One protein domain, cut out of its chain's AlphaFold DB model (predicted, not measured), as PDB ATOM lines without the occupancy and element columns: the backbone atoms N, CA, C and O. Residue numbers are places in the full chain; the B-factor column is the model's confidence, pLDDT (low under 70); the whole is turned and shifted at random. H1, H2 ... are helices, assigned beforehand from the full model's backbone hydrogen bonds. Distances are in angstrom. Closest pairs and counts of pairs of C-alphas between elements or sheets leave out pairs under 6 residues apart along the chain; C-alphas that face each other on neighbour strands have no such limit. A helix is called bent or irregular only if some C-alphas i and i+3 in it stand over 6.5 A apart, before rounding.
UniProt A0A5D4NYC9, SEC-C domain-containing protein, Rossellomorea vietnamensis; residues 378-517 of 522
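This is residues 378 to 517 of the 522 residues of the protein "SEC-C domain-containing protein" of Rossellomorea vietnamensis (UniProt A0A5D4NYC9). Six helices, H3 to H8, stand side by side in an up-and-down bundle, with H5 in its core and the long helices H4 and H6 both packed on H5. H2 packs on H3 and carries the short H1 out to one end of the domain, while residues 494 to 517, a long stretch with no named element, make the opposite end. The printed part has 140 residues with eight named helices, H1 to H8 in order along the chain, and no named strand; its class is all helix. It is compact, with a radius of gyration of the C-alphas of 15.0 A, and spans 46 by 34 by 23 A.

Find C-alpha 412 at (272.660, 237.519, 225.770); from there H4, residues 412 to 425, runs 20.1 A to C-alpha 425 at (254.740, 234.166, 234.204). H6, residues 445 to 458, is nearly as long at 19.9 A. Between them look for H5, residues 431 to 441, 15.2 A long. Before H4 come H1, residues 378 to 381, H2, residues 385 to 395, and H3, residues 399 to 408. After H6 come H7, residues 466 to 477, 16.1 A long, and H8, residues 484 to 493, which ends at C-alpha 493 at (263.012, 255.475, 227.035).

Start at H4 and H5, a helical hairpin at a shallow tilt of 18 degrees; their closest C-alphas, Tyr 412 and Ala 438, are 5.0 A apart. H5 and H6 form another, at 15 degrees, with the C-alphas of Gly 436 and Ala 448 closest at 4.1 A. H3 touches H5 and runs the same way at 14 degrees, closest at the C-alphas of Ala 407 and Ala 438, 5.1 A. H8 touches H6, the same way at 11 degrees, with the C-alphas of Phe 449 and Ile 489 closest at 5.7 A. H7 touches H8 with residues 467 to 472 alone, closest at the C-alphas of Lys 468 and Leu 493, 5.5 A. H2 touches H3 at a tilt of 36 degrees, only just steep; H2 is irregular, with C-alphas 387 and 390 7.3 A apart. H1 touches H2 only at the corner, the C-alphas of Leu 379 and Ala 388 being closest at 5.7 A. H4 and H6 are apart. In H3, H4, H5, H7 and H8 every O i to N i+4 pair is within hydrogen-bond range; in H2 5 of 7 are, in H6 9 of 10, and H1 is too short for such a pair.

The two C-alphas farthest apart, those of Lys 378 and Lys 511, are 48.5 A apart. The printed part has no cut and no long link between helices. Mean pLDDT of the printed part is 92.1; look at residue 397 for the one value under 70.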
ATOM      1  N   LYS A 378     275.261 241.272 249.237       83.31
ATOM      2  CA  LYS A 378     276.335 242.271 249.307       83.31
ATOM      3  C   LYS A 378     276.777 242.696 247.906       83.31
ATOM      4  O   LYS A 378     276.915 243.886 247.647       83.31
ATOM      5  N   LEU A 379     276.962 241.736 247.001       89.75
ATOM      6  CA  LEU A 379     277.324 242.016 245.613       89.75
ATOM      7  C   LEU A 379     276.219 242.791 244.889       89.75
ATOM      8  O   LEU A 379     276.537 243.718 244.156       89.75
ATOM      9  N   LEU A 380     274.944 242.469 245.123       87.56
ATOM     10  CA  LEU A 380     273.820 243.224 244.564       87.56
ATOM     11  C   LEU A 380     273.758 244.661 245.097       87.56
ATOM     12  O   LEU A 380     273.541 245.582 244.317       87.56
ATOM     13  N   PHE A 381     273.980 244.864 246.398       83.31
ATOM     14  CA  PHE A 381     274.018 246.195 247.015       83.31
ATOM     15  C   PHE A 381     275.179 247.050 246.490       83.31
ATOM     16  O   PHE A 381     275.029 248.249 246.295       83.31
ATOM     17  N   GLU A 382     276.329 246.428 246.229       86.69
ATOM     18  CA  GLU A 382     277.487 247.068 245.595       86.69
ATOM     19  C   GLU A 382     277.362 247.156 244.057       86.69
ATOM     20  O   GLU A 382     278.344 247.480 243.392       86.69
ATOM     21  N   GLU A 383     276.196 246.822 243.485       88.19
ATOM     22  CA  GLU A 383     275.908 246.795 242.038       88.19
ATOM     23  C   GLU A 383     276.849 245.890 241.209       88.19
ATOM     24  O   GLU A 383     276.971 245.997 239.988       88.19
ATOM     25  N   LYS A 384     277.495 244.914 241.853       92.69
ATOM     26  CA  LYS A 384     278.384 243.913 241.243       92.69
ATOM     27  C   LYS A 384     277.601 242.706 240.725       92.69
ATOM     28  O   LYS A 384     277.888 241.562 241.082       92.69
ATOM     29  N   TYR A 385     276.623 242.942 239.852       93.62
ATOM     30  CA  TYR A 385     275.689 241.904 239.394       93.62
ATOM     31  C   TYR A 385     276.374 240.708 238.708       93.62
ATOM     32  O   TYR A 385     275.986 239.572 238.959       93.62
ATOM     33  N   VAL A 386     277.434 240.928 237.915       94.88
ATOM     34  CA  VAL A 386     278.192 239.831 237.266       94.88
ATOM     35  C   VAL A 386     278.802 238.882 238.299       94.88
ATOM     36  O   VAL A 386     278.708 237.666 238.177       94.88
ATOM     37  N   GLN A 387     279.395 239.430 239.362       95.69
ATOM     38  CA  GLN A 387     279.993 238.621 240.428       95.69
ATOM     39  C   GLN A 387     278.926 237.871 241.239       95.69
ATOM     40  O   GLN A 387     279.243 236.870 241.881       95.69
ATOM     41  N   ALA A 388     277.675 238.344 241.218       94.06
ATOM     42  CA  ALA A 388     276.556 237.725 241.917       94.06
ATOM     43  C   ALA A 388     275.975 236.497 241.183       94.06
ATOM     44  O   ALA A 388     275.243 235.733 241.814       94.06
ATOM     45  N   ILE A 389     276.305 236.281 239.899       95.12
ATOM     46  CA  ILE A 389     275.728 235.214 239.054       95.12
ATOM     47  C   ILE A 389     275.787 233.826 239.713       95.12
ATOM     48  O   ILE A 389     274.717 233.238 239.870       95.12
ATOM     49  N   PRO A 390     276.945 233.315 240.191       94.44
ATOM     50  CA  PRO A 390     277.017 231.952 240.729       94.44
ATOM     51  C   PRO A 390     276.080 231.734 241.922       94.44
ATOM     52  O   PRO A 390     275.539 230.648 242.127       94.44
ATOM     53  N   PHE A 391     275.862 232.787 242.712       90.75
ATOM     54  CA  PHE A 391     274.972 232.736 243.860       90.75
ATOM     55  C   PHE A 391     273.504 232.862 243.443       90.75
ATOM     56  O   PHE A 391     272.662 232.132 243.957       90.75
ATOM     57  N   LEU A 392     273.186 233.749 242.494       89.94
ATOM     58  CA  LEU A 392     271.837 233.891 241.937       89.94
ATOM     59  C   LEU A 392     271.359 232.593 241.264       89.94
ATOM     60  O   LEU A 392     270.216 232.187 241.472       89.94
ATOM     61  N   GLU A 393     272.234 231.914 240.520       91.12
ATOM     62  CA  GLU A 393     271.965 230.599 239.923       91.12
ATOM     63  C   GLU A 393     271.712 229.535 240.995       91.12
ATOM     64  O   GLU A 393     270.706 228.826 240.935       91.12
ATOM     65  N   LYS A 394     272.597 229.452 241.998       88.56
ATOM     66  CA  LYS A 394     272.491 228.472 243.086       88.56
ATOM     67  C   LYS A 394     271.215 228.660 243.910       88.56
ATOM     68  O   LYS A 394     270.552 227.686 244.249       88.56
ATOM     69  N   ILE A 395     270.886 229.904 244.255       82.38
ATOM     70  CA  ILE A 395     269.765 230.239 245.144       82.38
ATOM     71  C   ILE A 395     268.432 230.193 244.382       82.38
ATOM     72  O   ILE A 395     267.392 229.903 244.972       82.38
ATOM     73  N   GLY A 396     268.432 230.506 243.082       80.06
ATOM     74  CA  GLY A 396     267.220 230.551 242.261       80.06
ATOM     75  C   GLY A 396     266.241 231.677 242.629       80.06
ATOM     76  O   GLY A 396     265.111 231.699 242.130       80.06
ATOM     77  N   ALA A 397     266.656 232.614 243.490       69.69
ATOM     78  CA  ALA A 397     265.916 233.827 243.827       69.69
ATOM     79  C   ALA A 397     266.238 234.963 242.836       69.69
ATOM     80  O   ALA A 397     267.293 234.967 242.211       69.69
ATOM     81  N   ASN A 398     265.337 235.945 242.711       84.00
ATOM     82  CA  ASN A 398     265.537 237.167 241.911       84.00
ATOM     83  C   ASN A 398     265.909 236.915 240.435       84.00
ATOM     84  O   ASN A 398     266.880 237.461 239.913       84.00
ATOM     85  N   LYS A 399     265.100 236.108 239.731       90.94
ATOM     86  CA  LYS A 399     265.329 235.751 238.316       90.94
ATOM     87  C   LYS A 399     265.458 236.960 237.382       90.94
ATOM     88  O   LYS A 399     266.208 236.888 236.417       90.94
ATOM     89  N   GLU A 400     264.767 238.065 237.668       91.75
ATOM     90  CA  GLU A 400     264.892 239.322 236.910       91.75
ATOM     91  C   GLU A 400     266.309 239.901 237.002       91.75
ATOM     92  O   GLU A 400     266.898 240.272 235.986       91.75
ATOM     93  N   THR A 401     266.883 239.914 238.207       93.75
ATOM     94  CA  THR A 401     268.260 240.350 238.455       93.75
ATOM     95  C   THR A 401     269.268 239.406 237.812       93.75
ATOM     96  O   THR A 401     270.244 239.877 237.240       93.75
ATOM     97  N   LEU A 402     269.026 238.091 237.847       96.31
ATOM     98  CA  LEU A 402     269.873 237.116 237.153       96.31
ATOM     99  C   LEU A 402     269.853 237.326 235.633       96.31
ATOM    100  O   LEU A 402     270.909 237.360 235.011       96.31
ATOM    101  N   ALA A 403     268.676 237.543 235.037       96.62
ATOM    102  CA  ALA A 403     268.567 237.844 233.610       96.62
ATOM    103  C   ALA A 403     269.332 239.129 233.247       96.62
ATOM    104  O   ALA A 403     270.015 239.182 232.227       96.62
ATOM    105  N   TYR A 404     269.251 240.159 234.096       95.69
ATOM    106  CA  TYR A 404     270.020 241.390 233.917       95.69
ATOM    107  C   TYR A 404     271.529 241.150 234.044       95.69
ATOM    108  O   TYR A 404     272.294 241.623 233.204       95.69
ATOM    109  N   ALA A 405     271.951 240.367 235.039       96.31
ATOM    110  CA  ALA A 405     273.344 239.989 235.246       96.31
ATOM    111  C   ALA A 405     273.923 239.243 234.032       96.31
ATOM    112  O   ALA A 405     275.026 239.566 233.596       96.31
ATOM    113  N   TYR A 406     273.164 238.318 233.433       97.69
ATOM    114  CA  TYR A 406     273.545 237.668 232.177       97.69
ATOM    115  C   TYR A 406     273.717 238.670 231.033       97.69
ATOM    116  O   TYR A 406     274.724 238.616 230.329       97.69
ATOM    117  N   ALA A 407     272.789 239.621 230.879       95.88
ATOM    118  CA  ALA A 407     272.869 240.621 229.816       95.88
ATOM    119  C   ALA A 407     274.148 241.468 229.927       95.88
ATOM    120  O   ALA A 407     274.848 241.660 228.935       95.88
ATOM    121  N   ILE A 408     274.496 241.931 231.129       94.56
ATOM    122  CA  ILE A 408     275.725 242.715 231.334       94.56
ATOM    123  C   ILE A 408     277.002 241.858 231.319       94.56
ATOM    124  O   ILE A 408     278.081 242.398 231.102       94.56
ATOM    125  N   ASN A 409     276.894 240.538 231.516       95.69
ATOM    126  CA  ASN A 409     277.991 239.573 231.369       95.69
ATOM    127  C   ASN A 409     278.120 239.027 229.933       95.69
ATOM    128  O   ASN A 409     278.800 238.031 229.707       95.69
ATOM    129  N   HIS A 410     277.456 239.655 228.955       95.00
ATOM    130  CA  HIS A 410     277.458 239.257 227.540       95.00
ATOM    131  C   HIS A 410     276.846 237.879 227.230       95.00
ATOM    132  O   HIS A 410     276.995 237.363 226.123       95.00
ATOM    133  N   GLN A 411     276.114 237.293 228.176       97.31
ATOM    134  CA  GLN A 411     275.362 236.046 228.018       97.31
ATOM    135  C   GLN A 411     273.952 236.372 227.510       97.31
ATOM    136  O   GLN A 411     272.954 236.282 228.227       97.31
ATOM    137  N   TYR A 412     273.882 236.903 226.287       97.38
ATOM    138  CA  TYR A 412     272.660 237.519 225.770       97.38
ATOM    139  C   TYR A 412     271.536 236.512 225.516       97.38
ATOM    140  O   TYR A 412     270.376 236.828 225.779       97.38
ATOM    141  N   ASP A 413     271.856 235.315 225.025       98.00
ATOM    142  CA  ASP A 413     270.842 234.299 224.731       98.00
ATOM    143  C   ASP A 413     270.226 233.751 226.028       98.00
ATOM    144  O   ASP A 413     269.003 233.645 226.131       98.00
ATOM    145  N   GLU A 414     271.039 233.522 227.063       97.25
ATOM    146  CA  GLU A 414     270.587 233.121 228.396       97.25
ATOM    147  C   GLU A 414     269.734 234.211 229.063       97.25
ATOM    148  O   GLU A 414     268.701 233.915 229.673       97.25
ATOM    149  N   ALA A 415     270.123 235.484 228.912       97.81
ATOM    150  CA  ALA A 415     269.343 236.622 229.393       97.81
ATOM    151  C   ALA A 415     267.962 236.693 228.724       97.81
ATOM    152  O   ALA A 415     266.955 236.884 229.411       97.81
ATOM    153  N   ILE A 416     267.903 236.515 227.399       98.06
ATOM    154  CA  ILE A 416     266.660 236.527 226.616       98.06
ATOM    155  C   ILE A 416     265.764 235.352 227.008       98.06
ATOM    156  O   ILE A 416     264.579 235.559 227.270       98.06
ATOM    157  N   GLU A 417     266.312 234.138 227.092       97.50
ATOM    158  CA  GLU A 417     265.546 232.943 227.448       97.50
ATOM    159  C   GLU A 417     264.939 233.064 228.854       97.50
ATOM    160  O   GLU A 417     263.759 232.760 229.070       97.50
ATOM    161  N   LEU A 418     265.729 233.538 229.822       96.38
ATOM    162  CA  LEU A 418     265.254 233.736 231.185       96.38
ATOM    163  C   LEU A 418     264.222 234.868 231.262       96.38
ATOM    164  O   LEU A 418     263.196 234.701 231.921       96.38
ATOM    165  N   ALA A 419     264.442 235.981 230.554       96.44
ATOM    166  CA  ALA A 419     263.470 237.066 230.463       96.44
ATOM    167  C   ALA A 419     262.144 236.590 229.854       96.44
ATOM    168  O   ALA A 419     261.086 236.909 230.391       96.44
ATOM    169  N   ASP A 420     262.174 235.767 228.805       95.69
ATOM    170  CA  ASP A 420     260.968 235.194 228.201       95.69
ATOM    171  C   ASP A 420     260.211 234.275 229.164       95.69
ATOM    172  O   ASP A 420     258.982 234.345 229.248       95.69
ATOM    173  N   LYS A 421     260.927 233.464 229.954       93.94
ATOM    174  CA  LYS A 421     260.322 232.655 231.026       93.94
ATOM    175  C   LYS A 421     259.647 233.526 232.090       93.94
ATOM    176  O   LYS A 421     258.569 233.165 232.555       93.94
ATOM    177  N   ILE A 422     260.252 234.654 232.470       93.06
ATOM    178  CA  ILE A 422     259.680 235.595 233.449       93.06
ATOM    179  C   ILE A 422     258.448 236.294 232.862       93.06
ATOM    180  O   ILE A 422     257.395 236.290 233.490       93.06
ATOM    181  N   ILE A 423     258.543 236.816 231.635       91.62
ATOM    182  CA  ILE A 423     257.442 237.492 230.928       91.62
ATOM    183  C   ILE A 423     256.245 236.554 230.735       91.62
ATOM    184  O   ILE A 423     255.097 236.990 230.812       91.62
ATOM    185  N   ALA A 424     256.488 235.263 230.491       88.12
ATOM    186  CA  ALA A 424     255.426 234.266 230.396       88.12
ATOM    187  C   ALA A 424     254.678 234.060 231.728       88.12
ATOM    188  O   ALA A 424     253.499 233.715 231.709       88.12
ATOM    189  N   GLN A 425     255.341 234.272 232.869       86.12
ATOM    190  CA  GLN A 425     254.740 234.166 234.204       86.12
ATOM    191  C   GLN A 425     254.042 235.465 234.623       86.12
ATOM    192  O   GLN A 425     252.932 235.425 235.148       86.12
ATOM    193  N   ASP A 426     254.672 236.609 234.361       86.75
ATOM    194  CA  ASP A 426     254.111 237.937 234.578       86.75
ATOM    195  C   ASP A 426     254.476 238.853 233.411       86.75
ATOM    196  O   ASP A 426     255.607 239.308 233.278       86.75
ATOM    197  N   VAL A 427     253.491 239.190 232.577       87.50
ATOM    198  CA  VAL A 427     253.711 240.062 231.413       87.50
ATOM    199  C   VAL A 427     254.013 241.509 231.830       87.50
ATOM    200  O   VAL A 427     254.559 242.262 231.029       87.50
ATOM    201  N   SER A 428     253.676 241.916 233.059       88.69
ATOM    202  CA  SER A 428     253.899 243.274 233.581       88.69
ATOM    203  C   SER A 428     255.249 243.486 234.279       88.69
ATOM    204  O   SER A 428     255.481 244.557 234.846       88.69
ATOM    205  N   THR A 429     256.139 242.497 234.192       90.88
ATOM    206  CA  THR A 429     257.524 242.499 234.689       90.88
ATOM    207  C   THR A 429     258.425 243.564 234.040       90.88
ATOM    208  O   THR A 429     258.230 243.971 232.890       90.88
ATOM    209  N   VAL A 430     259.497 243.939 234.748       92.75
ATOM    210  CA  VAL A 430     260.628 244.708 234.197       92.75
ATOM    211  C   VAL A 430     261.503 243.900 233.230       92.75
ATOM    212  O   VAL A 430     262.318 244.489 232.523       92.75
ATOM    213  N   ALA A 431     261.334 242.576 233.135       95.19
ATOM    214  CA  ALA A 431     262.160 241.714 232.285       95.19
ATOM    215  C   ALA A 431     262.082 242.055 230.782       95.19
ATOM    216  O   ALA A 431     263.010 241.733 230.044       95.19
ATOM    217  N   HIS A 432     261.050 242.780 230.323       95.81
ATOM    218  CA  HIS A 432     261.031 243.365 228.969       95.81
ATOM    219  C   HIS A 432     262.210 244.317 228.728       95.81
ATOM    220  O   HIS A 432     262.784 244.317 227.642       95.81
ATOM    221  N   MET A 433     262.603 245.088 229.748       96.25
ATOM    222  CA  MET A 433     263.732 246.022 229.676       96.25
ATOM    223  C   MET A 433     265.057 245.265 229.573       96.25
ATOM    224  O   MET A 433     265.899 245.599 228.745       96.25
ATOM    225  N   THR A 434     265.211 244.200 230.363       96.56
ATOM    226  CA  THR A 434     266.364 243.293 230.294       96.56
ATOM    227  C   THR A 434     266.466 242.612 228.932       96.56
ATOM    228  O   THR A 434     267.547 242.547 228.351       96.56
ATOM    229  N   LYS A 435     265.336 242.149 228.387       97.50
ATOM    230  CA  LYS A 435     265.277 241.551 227.052       97.50
ATOM    231  C   LYS A 435     265.702 242.550 225.972       97.50
ATOM    232  O   LYS A 435     266.498 242.206 225.102       97.50
ATOM    233  N   GLY A 436     265.211 243.789 226.053       97.19
ATOM    234  CA  GLY A 436     265.624 244.879 225.169       97.19
ATOM    235  C   GLY A 436     267.130 245.141 225.229       97.19
ATOM    236  O   GLY A 436     267.779 245.214 224.187       97.19
ATOM    237  N   LEU A 437     267.697 245.185 226.438       97.25
ATOM    238  CA  LEU A 437     269.130 245.383 226.660       97.25
ATOM    239  C   LEU A 437     269.975 244.258 226.042       97.25
ATOM    240  O   LEU A 437     270.963 244.525 225.362       97.25
ATOM    241  N   ALA A 438     269.564 243.003 226.229       97.50
ATOM    242  CA  ALA A 438     270.255 241.852 225.655       97.50
ATOM    243  C   ALA A 438     270.233 241.867 224.114       97.50
ATOM    244  O   ALA A 438     271.256 241.599 223.486       97.50
ATOM    245  N   TYR A 439     269.115 242.263 223.490       97.81
ATOM    246  CA  TYR A 439     269.055 242.445 222.034       97.81
ATOM    247  C   TYR A 439     269.973 243.565 221.532       97.81
ATOM    248  O   TYR A 439     270.588 243.409 220.477       97.81
ATOM    249  N   VAL A 440     270.117 244.668 222.281       96.31
ATOM    250  CA  VAL A 440     271.115 245.710 221.966       96.31
ATOM    251  C   VAL A 440     272.522 245.118 221.981       96.31
ATOM    252  O   VAL A 440     273.281 245.359 221.047       96.31
ATOM    253  N   GLY A 441     272.843 244.293 222.981       94.31
ATOM    254  CA  GLY A 441     274.119 243.575 223.062       94.31
ATOM    255  C   GLY A 441     274.408 242.670 221.860       94.31
ATOM    256  O   GLY A 441     275.553 242.570 221.427       94.31
ATOM    257  N   LYS A 442     273.369 242.077 221.257       95.25
ATOM    258  CA  LYS A 442     273.476 241.289 220.015       95.25
ATOM    259  C   LYS A 442     273.525 242.131 218.732       95.25
ATOM    260  O   LYS A 442     273.738 241.578 217.656       95.25
ATOM    261  N   GLY A 443     273.295 243.443 218.813       94.06
ATOM    262  CA  GLY A 443     273.125 244.315 217.644       94.06
ATOM    263  C   GLY A 443     271.761 244.174 216.948       94.06
ATOM    264  O   GLY A 443     271.565 244.685 215.846       94.06
ATOM    265  N   GLU A 444     270.792 243.508 217.579       96.44
ATOM    266  CA  GLU A 444     269.441 243.279 217.054       96.44
ATOM    267  C   GLU A 444     268.505 244.450 217.425       96.44
ATOM    268  O   GLU A 444     267.507 244.295 218.131       96.44
ATOM    269  N   TYR A 445     268.824 245.661 216.955       95.69
ATOM    270  CA  TYR A 445     268.164 246.898 217.411       95.69
ATOM    271  C   TYR A 445     266.650 246.950 217.162       95.69
ATOM    272  O   TYR A 445     265.921 247.563 217.940       95.69
ATOM    273  N   HIS A 446     266.147 246.302 216.108       95.44
ATOM    274  CA  HIS A 446     264.705 246.249 215.853       95.44
ATOM    275  C   HIS A 446     263.970 245.444 216.935       95.44
ATOM    276  O   HIS A 446     262.986 245.914 217.501       95.44
ATOM    277  N   SER A 447     264.503 244.272 217.286       96.19
ATOM    278  CA  SER A 447     263.969 243.425 218.355       96.19
ATOM    279  C   SER A 447     264.112 244.080 219.728       96.19
ATOM    280  O   SER A 447     263.202 243.978 220.552       96.19
ATOM    281  N   ALA A 448     265.208 244.810 219.960       97.00
ATOM    282  CA  ALA A 448     265.378 245.621 221.160       97.00
ATOM    283  C   ALA A 448     264.294 246.699 221.281       97.00
ATOM    284  O   ALA A 448     263.664 246.827 222.331       97.00
ATOM    285  N   PHE A 449     264.049 247.445 220.198       96.62
ATOM    286  CA  PHE A 449     263.017 248.477 220.156       96.62
ATOM    287  C   PHE A 449     261.637 247.895 220.468       96.62
ATOM    288  O   PHE A 449     260.933 248.441 221.313       96.62
ATOM    289  N   ASP A 450     261.272 246.765 219.858       94.44
ATOM    290  CA  ASP A 450     259.986 246.108 220.107       94.44
ATOM    291  C   ASP A 450     259.829 245.665 221.571       94.44
ATOM    292  O   ASP A 450     258.763 245.853 222.167       94.44
ATOM    293  N   ALA A 451     260.890 245.110 222.169       95.81
ATOM    294  CA  ALA A 451     260.894 244.690 223.570       95.81
ATOM    295  C   ALA A 451     260.718 245.885 224.520       95.81
ATOM    296  O   ALA A 451     259.832 245.866 225.377       95.81
ATOM    297  N   TYR A 452     261.492 246.959 224.328       96.44
ATOM    298  CA  TYR A 452     261.347 248.188 225.110       96.44
ATOM    299  C   TYR A 452     259.978 248.839 224.899       96.44
ATOM    300  O   TYR A 452     259.328 249.235 225.865       96.44
ATOM    301  N   GLN A 453     259.491 248.904 223.658       94.88
ATOM    302  CA  GLN A 453     258.203 249.511 223.332       94.88
ATOM    303  C   GLN A 453     257.039 248.760 223.980       94.88
ATOM    304  O   GLN A 453     256.092 249.386 224.459       94.88
ATOM    305  N   LEU A 454     257.095 247.428 224.027       93.19
ATOM    306  CA  LEU A 454     256.126 246.652 224.789       93.19
ATOM    307  C   LEU A 454     256.270 246.924 226.290       93.19
ATOM    308  O   LEU A 454     255.275 247.236 226.946       93.19
ATOM    309  N   GLY A 455     257.501 246.859 226.805       93.88
ATOM    310  CA  GLY A 455     257.837 247.061 228.211       93.88
ATOM    311  C   GLY A 455     257.277 248.363 228.779       93.88
ATOM    312  O   GLY A 455     256.533 248.323 229.755       93.88
ATOM    313  N   ILE A 456     257.540 249.506 228.139       94.31
ATOM    314  CA  ILE A 456     257.073 250.825 228.619       94.31
ATOM    315  C   ILE A 456     255.544 250.957 228.645       94.31
ATOM    316  O   ILE A 456     255.010 251.849 229.296       94.31
ATOM    317  N   HIS A 457     254.829 250.104 227.907       92.62
ATOM    318  CA  HIS A 457     253.373 250.129 227.807       92.62
ATOM    319  C   HIS A 457     252.680 249.067 228.669       92.62
ATOM    320  O   HIS A 457     251.457 249.128 228.807       92.62
ATOM    321  N   ILE A 458     253.413 248.112 229.252       90.88
ATOM    322  CA  ILE A 458     252.839 247.029 230.068       90.88
ATOM    323  C   ILE A 458     253.430 246.920 231.475       90.88
ATOM    324  O   ILE A 458     252.746 246.427 232.375       90.88
ATOM    325  N   CYS A 459     254.669 247.373 231.668       90.69
ATOM    326  CA  CYS A 459     255.383 247.271 232.931       90.69
ATOM    327  C   CYS A 459     254.712 248.136 233.993       90.69
ATOM    328  O   CYS A 459     254.553 249.337 233.800       90.69
ATOM    329  N   ARG A 460     254.340 247.536 235.127       86.19
ATOM    330  CA  ARG A 460     253.728 248.255 236.263       86.19
ATOM    331  C   ARG A 460     254.741 248.755 237.285       86.19
ATOM    332  O   ARG A 460     254.394 249.538 238.163       86.19
ATOM    333  N   TYR A 461     255.969 248.269 237.189       86.50
ATOM    334  CA  TYR A 461     257.068 248.637 238.065       86.50
ATOM    335  C   TYR A 461     257.791 249.874 237.535       86.50
ATOM    336  O   TYR A 461     257.763 250.160 236.335       86.50
ATOM    337  N   LYS A 462     258.469 250.592 238.436       87.19
ATOM    338  CA  LYS A 462     259.268 251.765 238.084       87.19
ATOM    339  C   LYS A 462     260.420 251.348 237.169       87.19
ATOM    340  O   LYS A 462     261.376 250.726 237.617       87.19
ATOM    341  N   TRP A 463     260.318 251.708 235.896       91.19
ATOM    342  CA  TRP A 463     261.345 251.457 234.887       91.19
ATOM    343  C   TRP A 463     262.054 252.743 234.450       91.19
ATOM    344  O   TRP A 463     263.188 252.678 233.998       91.19
ATOM    345  N   TYR A 464     261.422 253.909 234.593       90.06
ATOM    346  CA  TYR A 464     262.022 255.207 234.286       90.06
ATOM    347  C   TYR A 464     262.602 255.850 235.562       90.06
ATOM    348  O   TYR A 464     261.970 255.771 236.623       90.06
ATOM    349  N   PRO A 465     263.784 256.496 235.506       93.44
ATOM    350  CA  PRO A 465     264.737 256.565 234.383       93.44
ATOM    351  C   PRO A 465     265.657 255.331 234.255       93.44
ATOM    352  O   PRO A 465     266.450 255.249 233.324       93.44
ATOM    353  N   ILE A 466     265.512 254.348 235.151       92.75
ATOM    354  CA  ILE A 466     266.419 253.202 235.351       92.75
ATOM    355  C   ILE A 466     266.768 252.459 234.049       92.75
ATOM    356  O   ILE A 466     267.928 252.180 233.778       92.75
ATOM    357  N   ALA A 467     265.784 252.139 233.207       93.88
ATOM    358  CA  ALA A 467     265.999 251.401 231.963       93.88
ATOM    359  C   ALA A 467     266.839 252.192 230.949       93.88
ATOM    360  O   ALA A 467     267.639 251.594 230.228       93.88
ATOM    361  N   LYS A 468     266.673 253.521 230.909       95.38
ATOM    362  CA  LYS A 468     267.480 254.415 230.072       95.38
ATOM    363  C   LYS A 468     268.911 254.475 230.598       95.38
ATOM    364  O   LYS A 468     269.836 254.251 229.830       95.38
ATOM    365  N   GLU A 469     269.077 254.710 231.897       94.50
ATOM    366  CA  GLU A 469     270.393 254.788 232.546       94.50
ATOM    367  C   GLU A 469     271.182 253.479 232.384       94.50
ATOM    368  O   GLU A 469     272.370 253.503 232.055       94.50
ATOM    369  N   ASN A 470     270.508 252.332 232.522       93.88
ATOM    370  CA  ASN A 470     271.098 251.016 232.280       93.88
ATOM    371  C   ASN A 470     271.535 250.848 230.818       93.88
ATOM    372  O   ASN A 470     272.632 250.352 230.564       93.88
ATOM    373  N   LEU A 471     270.706 251.266 229.854       95.44
ATOM    374  CA  LEU A 471     271.047 251.204 228.430       95.44
ATOM    375  C   LEU A 471     272.234 252.115 228.091       95.44
ATOM    376  O   LEU A 471     273.162 251.678 227.418       95.44
ATOM    377  N   GLU A 472     272.232 253.359 228.565       93.88
ATOM    378  CA  GLU A 472     273.320 254.314 228.333       93.88
ATOM    379  C   GLU A 472     274.635 253.813 228.940       93.88
ATOM    380  O   GLU A 472     275.663 253.793 228.260       93.88
ATOM    381  N   SER A 473     274.592 253.320 230.181       92.62
ATOM    382  CA  SER A 473     275.752 252.727 230.856       92.62
ATOM    383  C   SER A 473     276.288 251.510 230.103       92.62
ATOM    384  O   SER A 473     277.498 251.372 229.943       92.62
ATOM    385  N   PHE A 474     275.397 250.656 229.592       93.00
ATOM    386  CA  PHE A 474     275.758 249.487 228.792       93.00
ATOM    387  C   PHE A 474     276.394 249.869 227.449       93.00
ATOM    388  O   PHE A 474     277.379 249.265 227.036       93.00
ATOM    389  N   VAL A 475     275.859 250.874 226.754       92.50
ATOM    390  CA  VAL A 475     276.417 251.352 225.478       92.50
ATOM    391  C   VAL A 475     277.824 251.915 225.682       92.50
ATOM    392  O   VAL A 475     278.725 251.605 224.896       92.50
ATOM    393  N   LEU A 476     278.019 252.686 226.758       91.31
ATOM    394  CA  LEU A 476     279.314 253.251 227.137       91.31
ATOM    395  C   LEU A 476     280.327 252.165 227.519       91.31
ATOM    396  O   LEU A 476     281.445 252.177 227.008       91.31
ATOM    397  N   SER A 477     279.953 251.212 228.381       88.81
ATOM    398  CA  SER A 477     280.870 250.164 228.852       88.81
ATOM    399  C   SER A 477     281.295 249.194 227.747       88.81
ATOM    400  O   SER A 477     282.416 248.691 227.770       88.81
ATOM    401  N   ASN A 478     280.433 248.977 226.750       87.19
ATOM    402  CA  ASN A 478     280.677 248.057 225.639       87.19
ATOM    403  C   ASN A 478     281.236 248.725 224.377       87.19
ATOM    404  O   ASN A 478     281.363 248.056 223.352       87.19
ATOM    405  N   ASN A 479     281.544 250.028 224.412       87.88
ATOM    406  CA  ASN A 479     281.972 250.808 223.240       87.88
ATOM    407  C   ASN A 479     281.058 250.599 222.014       87.88
ATOM    408  O   ASN A 479     281.522 250.517 220.873       87.88
ATOM    409  N   THR A 480     279.748 250.472 222.243       88.06
ATOM    410  CA  THR A 480     278.786 250.235 221.164       88.06
ATOM    411  C   THR A 480     278.621 251.515 220.347       88.06
ATOM    412  O   THR A 480     278.389 252.590 220.897       88.06
ATOM    413  N   GLN A 481     278.741 251.418 219.020       88.44
ATOM    414  CA  GLN A 481     278.597 252.578 218.142       88.44
ATOM    415  C   GLN A 481     277.178 253.158 218.236       88.44
ATOM    416  O   GLN A 481     276.194 252.429 218.118       88.44
ATOM    417  N   MET A 482     277.073 254.483 218.389       90.38
ATOM    418  CA  MET A 482     275.783 255.173 218.404       90.38
ATOM    419  C   MET A 482     275.173 255.212 216.997       90.38
ATOM    420  O   MET A 482     275.503 256.074 216.180       90.38
ATOM    421  N   THR A 483     274.307 254.246 216.702       92.31
ATOM    422  CA  THR A 483     273.536 254.176 215.457       92.31
ATOM    423  C   THR A 483     272.232 254.964 215.570       92.31
ATOM    424  O   THR A 483     271.789 255.332 216.659       92.31
ATOM    425  N   LYS A 484     271.576 255.217 214.432       93.50
ATOM    426  CA  LYS A 484     270.281 255.910 214.416       93.50
ATOM    427  C   LYS A 484     269.195 255.069 215.095       93.50
ATOM    428  O   LYS A 484     268.317 255.604 215.761       93.50
ATOM    429  N   GLU A 485     269.268 253.753 214.941       94.50
ATOM    430  CA  GLU A 485     268.381 252.782 215.571       94.50
ATOM    431  C   GLU A 485     268.530 252.804 217.094       94.50
ATOM    432  O   GLU A 485     267.526 252.848 217.801       94.50
ATOM    433  N   LEU A 486     269.766 252.839 217.599       92.88
ATOM    434  CA  LEU A 486     270.041 252.925 219.032       92.88
ATOM    435  C   LEU A 486     269.589 254.269 219.621       92.88
ATOM    436  O   LEU A 486     268.970 254.289 220.683       92.88
ATOM    437  N   GLN A 487     269.802 255.370 218.895       94.44
ATOM    438  CA  GLN A 487     269.299 256.690 219.285       94.44
ATOM    439  C   GLN A 487     267.769 256.687 219.446       94.44
ATOM    440  O   GLN A 487     267.255 257.206 220.435       94.44
ATOM    441  N   ASN A 488     267.039 256.030 218.536       95.12
ATOM    442  CA  ASN A 488     265.581 255.898 218.641       95.12
ATOM    443  C   ASN A 488     265.146 255.109 219.890       95.12
ATOM    444  O   ASN A 488     264.091 255.397 220.453       95.12
ATOM    445  N   ILE A 489     265.923 254.106 220.322       96.19
ATOM    446  CA  ILE A 489     265.642 253.353 221.556       96.19
ATOM    447  C   ILE A 489     265.862 254.247 222.783       96.19
ATOM    448  O   ILE A 489     265.034 254.251 223.691       96.19
ATOM    449  N   ILE A 490     266.933 255.042 222.804       94.31
ATOM    450  CA  ILE A 490     267.190 255.992 223.898       94.31
ATOM    451  C   ILE A 490     266.056 257.025 223.979       94.31
ATOM    452  O   ILE A 490     265.501 257.243 225.055       94.31
ATOM    453  N   GLU A 491     265.640 257.594 222.846       94.62
ATOM    454  CA  GLU A 491     264.504 258.526 222.772       94.62
ATOM    455  C   GLU A 491     263.179 257.885 223.214       94.62
ATOM    456  O   GLU A 491     262.335 258.542 223.831       94.62
ATOM    457  N   LEU A 492     262.983 256.592 222.933       94.50
ATOM    458  CA  LEU A 492     261.811 255.840 223.378       94.50
ATOM    459  C   LEU A 492     261.732 255.762 224.913       94.50
ATOM    460  O   LEU A 492     260.631 255.867 225.463       94.50
ATOM    461  N   LEU A 493     262.879 255.603 225.580       95.25
ATOM    462  CA  LEU A 493     263.012 255.475 227.035       95.25
ATOM    463  C   LEU A 493     263.149 256.821 227.767       95.25
ATOM    464  O   LEU A 493     263.184 256.844 228.994       95.25
ATOM    465  N   ASP A 494     263.192 257.941 227.043       93.19
ATOM    466  CA  ASP A 494     263.460 259.281 227.587       93.19
ATOM    467  C   ASP A 494     262.295 259.897 228.380       93.19
ATOM    468  O   ASP A 494     262.419 260.972 228.963       93.19
ATOM    469  N   LYS A 495     261.130 259.245 228.402       90.19
ATOM    470  CA  LYS A 495     259.936 259.763 229.078       90.19
ATOM    471  C   LYS A 495     259.211 258.667 229.821       90.19
ATOM    472  O   LYS A 495     258.899 257.636 229.231       90.19
ATOM    473  N   GLU A 496     258.842 258.955 231.061       90.94
ATOM    474  CA  GLU A 496     257.933 258.116 231.831       90.94
ATOM    475  C   GLU A 496     256.589 257.958 231.105       90.94
ATOM    476  O   GLU A 496     256.058 258.898 230.501       90.94
ATOM    477  N   ARG A 497     256.047 256.740 231.141       89.62
ATOM    478  CA  ARG A 497     254.745 256.408 230.561       89.62
ATOM    479  C   ARG A 497     253.964 255.545 231.526       89.62
ATOM    480  O   ARG A 497     254.500 254.592 232.086       89.62
ATOM    481  N   GLU A 498     252.681 255.855 231.633       87.50
ATOM    482  CA  GLU A 498     251.734 255.011 232.345       87.50
ATOM    483  C   GLU A 498     251.457 253.717 231.560       87.50
ATOM    484  O   GLU A 498     251.375 253.749 230.320       87.50
ATOM    485  N   PRO A 499     251.258 252.580 232.255       89.00
ATOM    486  CA  PRO A 499     250.860 251.335 231.614       89.00
ATOM    487  C   PRO A 499     249.544 251.515 230.850       89.00
ATOM    488  O   PRO A 499     248.572 252.067 231.368       89.00
ATOM    489  N   MET A 500     249.476 251.007 229.617       90.00
ATOM    490  CA  MET A 500     248.272 251.133 228.796       90.00
ATOM    491  C   MET A 500     247.098 250.365 229.397       90.00
ATOM    492  O   MET A 500     247.226 249.220 229.846       90.00
ATOM    493  N   ASN A 501     245.898 250.942 229.301       86.38
ATOM    494  CA  ASN A 501     244.699 250.238 229.722       86.38
ATOM    495  C   ASN A 501     244.438 249.049 228.773       86.38
ATOM    496  O   ASN A 501     244.393 249.225 227.552       86.38
ATOM    497  N   PRO A 502     244.140 247.837 229.282       86.06
ATOM    498  CA  PRO A 502     243.821 246.672 228.450       86.06
ATOM    499  C   PRO A 502     242.721 246.902 227.394       86.06
ATOM    500  O   PRO A 502     242.649 246.171 226.397       86.06
ATOM    501  N   LYS A 503     241.832 247.882 227.619       89.25
ATOM    502  CA  LYS A 503     240.716 248.234 226.728       89.25
ATOM    503  C   LYS A 503     241.062 249.289 225.667       89.25
ATOM    504  O   LYS A 503     240.288 249.414 224.715       89.25
ATOM    505  N   GLU A 504     242.173 250.007 225.800       91.12
ATOM    506  CA  GLU A 504     242.607 251.037 224.849       91.12
ATOM    507  C   GLU A 504     243.059 250.440 223.514       91.12
ATOM    508  O   GLU A 504     243.323 249.239 223.398       91.12
ATOM    509  N   LYS A 505     243.115 251.277 222.470       91.50
ATOM    510  CA  LYS A 505     243.698 250.888 221.177       91.50
ATOM    511  C   LYS A 505     245.195 250.655 221.354       91.50
ATOM    512  O   LYS A 505     245.846 251.391 222.079       91.50
ATOM    513  N   CYS A 506     245.732 249.632 220.698       90.06
ATOM    514  CA  CYS A 506     247.143 249.285 220.838       90.06
ATOM    515  C   CYS A 506     248.072 250.342 220.206       90.06
ATOM    516  O   CYS A 506     247.766 250.859 219.132       90.06
ATOM    517  N   TYR A 507     249.235 250.583 220.824       88.69
ATOM    518  CA  TYR A 507     250.251 251.540 220.358       88.69
ATOM    519  C   TYR A 507     250.780 251.267 218.940       88.69
ATOM    520  O   TYR A 507     251.210 252.189 218.261       88.69
ATOM    521  N   CYS A 508     250.695 250.026 218.449       87.62
ATOM    522  CA  CYS A 508     251.124 249.649 217.094       87.62
ATOM    523  C   CYS A 508     250.258 250.226 215.953       87.62
ATOM    524  O   CYS A 508     250.440 249.860 214.796       87.62
ATOM    525  N   GLY A 509     249.238 251.035 216.262       84.38
ATOM    526  CA  GLY A 509     248.321 251.602 215.267       84.38
ATOM    527  C   GLY A 509     247.244 250.632 214.763       84.38
ATOM    528  O   GLY A 509     246.390 251.014 213.961       84.38
ATOM    529  N   SER A 510     247.217 249.383 215.246       87.62
ATOM    530  CA  SER A 510     246.142 248.453 214.901       87.62
ATOM    531  C   SER A 510     244.796 248.906 215.488       87.62
ATOM    532  O   SER A 510     244.707 249.452 216.587       87.62
ATOM    533  N   LYS A 511     243.691 248.606 214.790       88.00
ATOM    534  CA  LYS A 511     242.326 248.836 215.315       88.00
ATOM    535  C   LYS A 511     241.969 247.902 216.490       88.00
ATOM    536  O   LYS A 511     240.851 247.962 217.001       88.00
ATOM    537  N   ARG A 512     242.880 247.010 216.900       90.50
ATOM    538  CA  ARG A 512     242.664 246.041 217.980       90.50
ATOM    539  C   ARG A 512     242.919 246.694 219.339       90.50
ATOM    540  O   ARG A 512     243.751 247.589 219.482       90.50
ATOM    541  N   ARG A 513     242.206 246.208 220.358       90.44
ATOM    542  CA  ARG A 513     242.474 246.577 221.757       90.44
ATOM    543  C   ARG A 513     243.831 246.030 222.191       90.44
ATOM    544  O   ARG A 513     244.191 244.939 221.748       90.44
ATOM    545  N   PHE A 514     244.524 246.726 223.089       88.94
ATOM    546  CA  PHE A 514     245.848 246.347 223.585       88.94
ATOM    547  C   PHE A 514     245.892 244.892 224.069       88.94
ATOM    548  O   PHE A 514     246.680 244.109 223.543       88.94
ATOM    549  N   LYS A 515     244.936 244.473 224.916       87.38
ATOM    550  CA  LYS A 515     244.818 243.078 225.401       87.38
ATOM    551  C   LYS A 515     244.653 242.024 224.293       87.38
ATOM    552  O   LYS A 515     244.955 240.855 224.492       87.38
ATOM    553  N   LYS A 516     244.119 242.411 223.129       87.50
ATOM    554  CA  LYS A 516     243.902 241.526 221.966       87.50
ATOM    555  C   LYS A 516     245.000 241.666 220.899       87.50
ATOM    556  O   LYS A 516     244.858 241.113 219.809       87.50
ATOM    557  N   CYS A 517     246.040 242.441 221.187       88.94
ATOM    558  CA  CYS A 517     247.178 242.688 220.313       88.94
ATOM    559  C   CYS A 517     248.465 242.381 221.091       88.94
ATOM    560  O   CYS A 517     248.683 241.222 221.426       88.94
TER     561      CYS A 517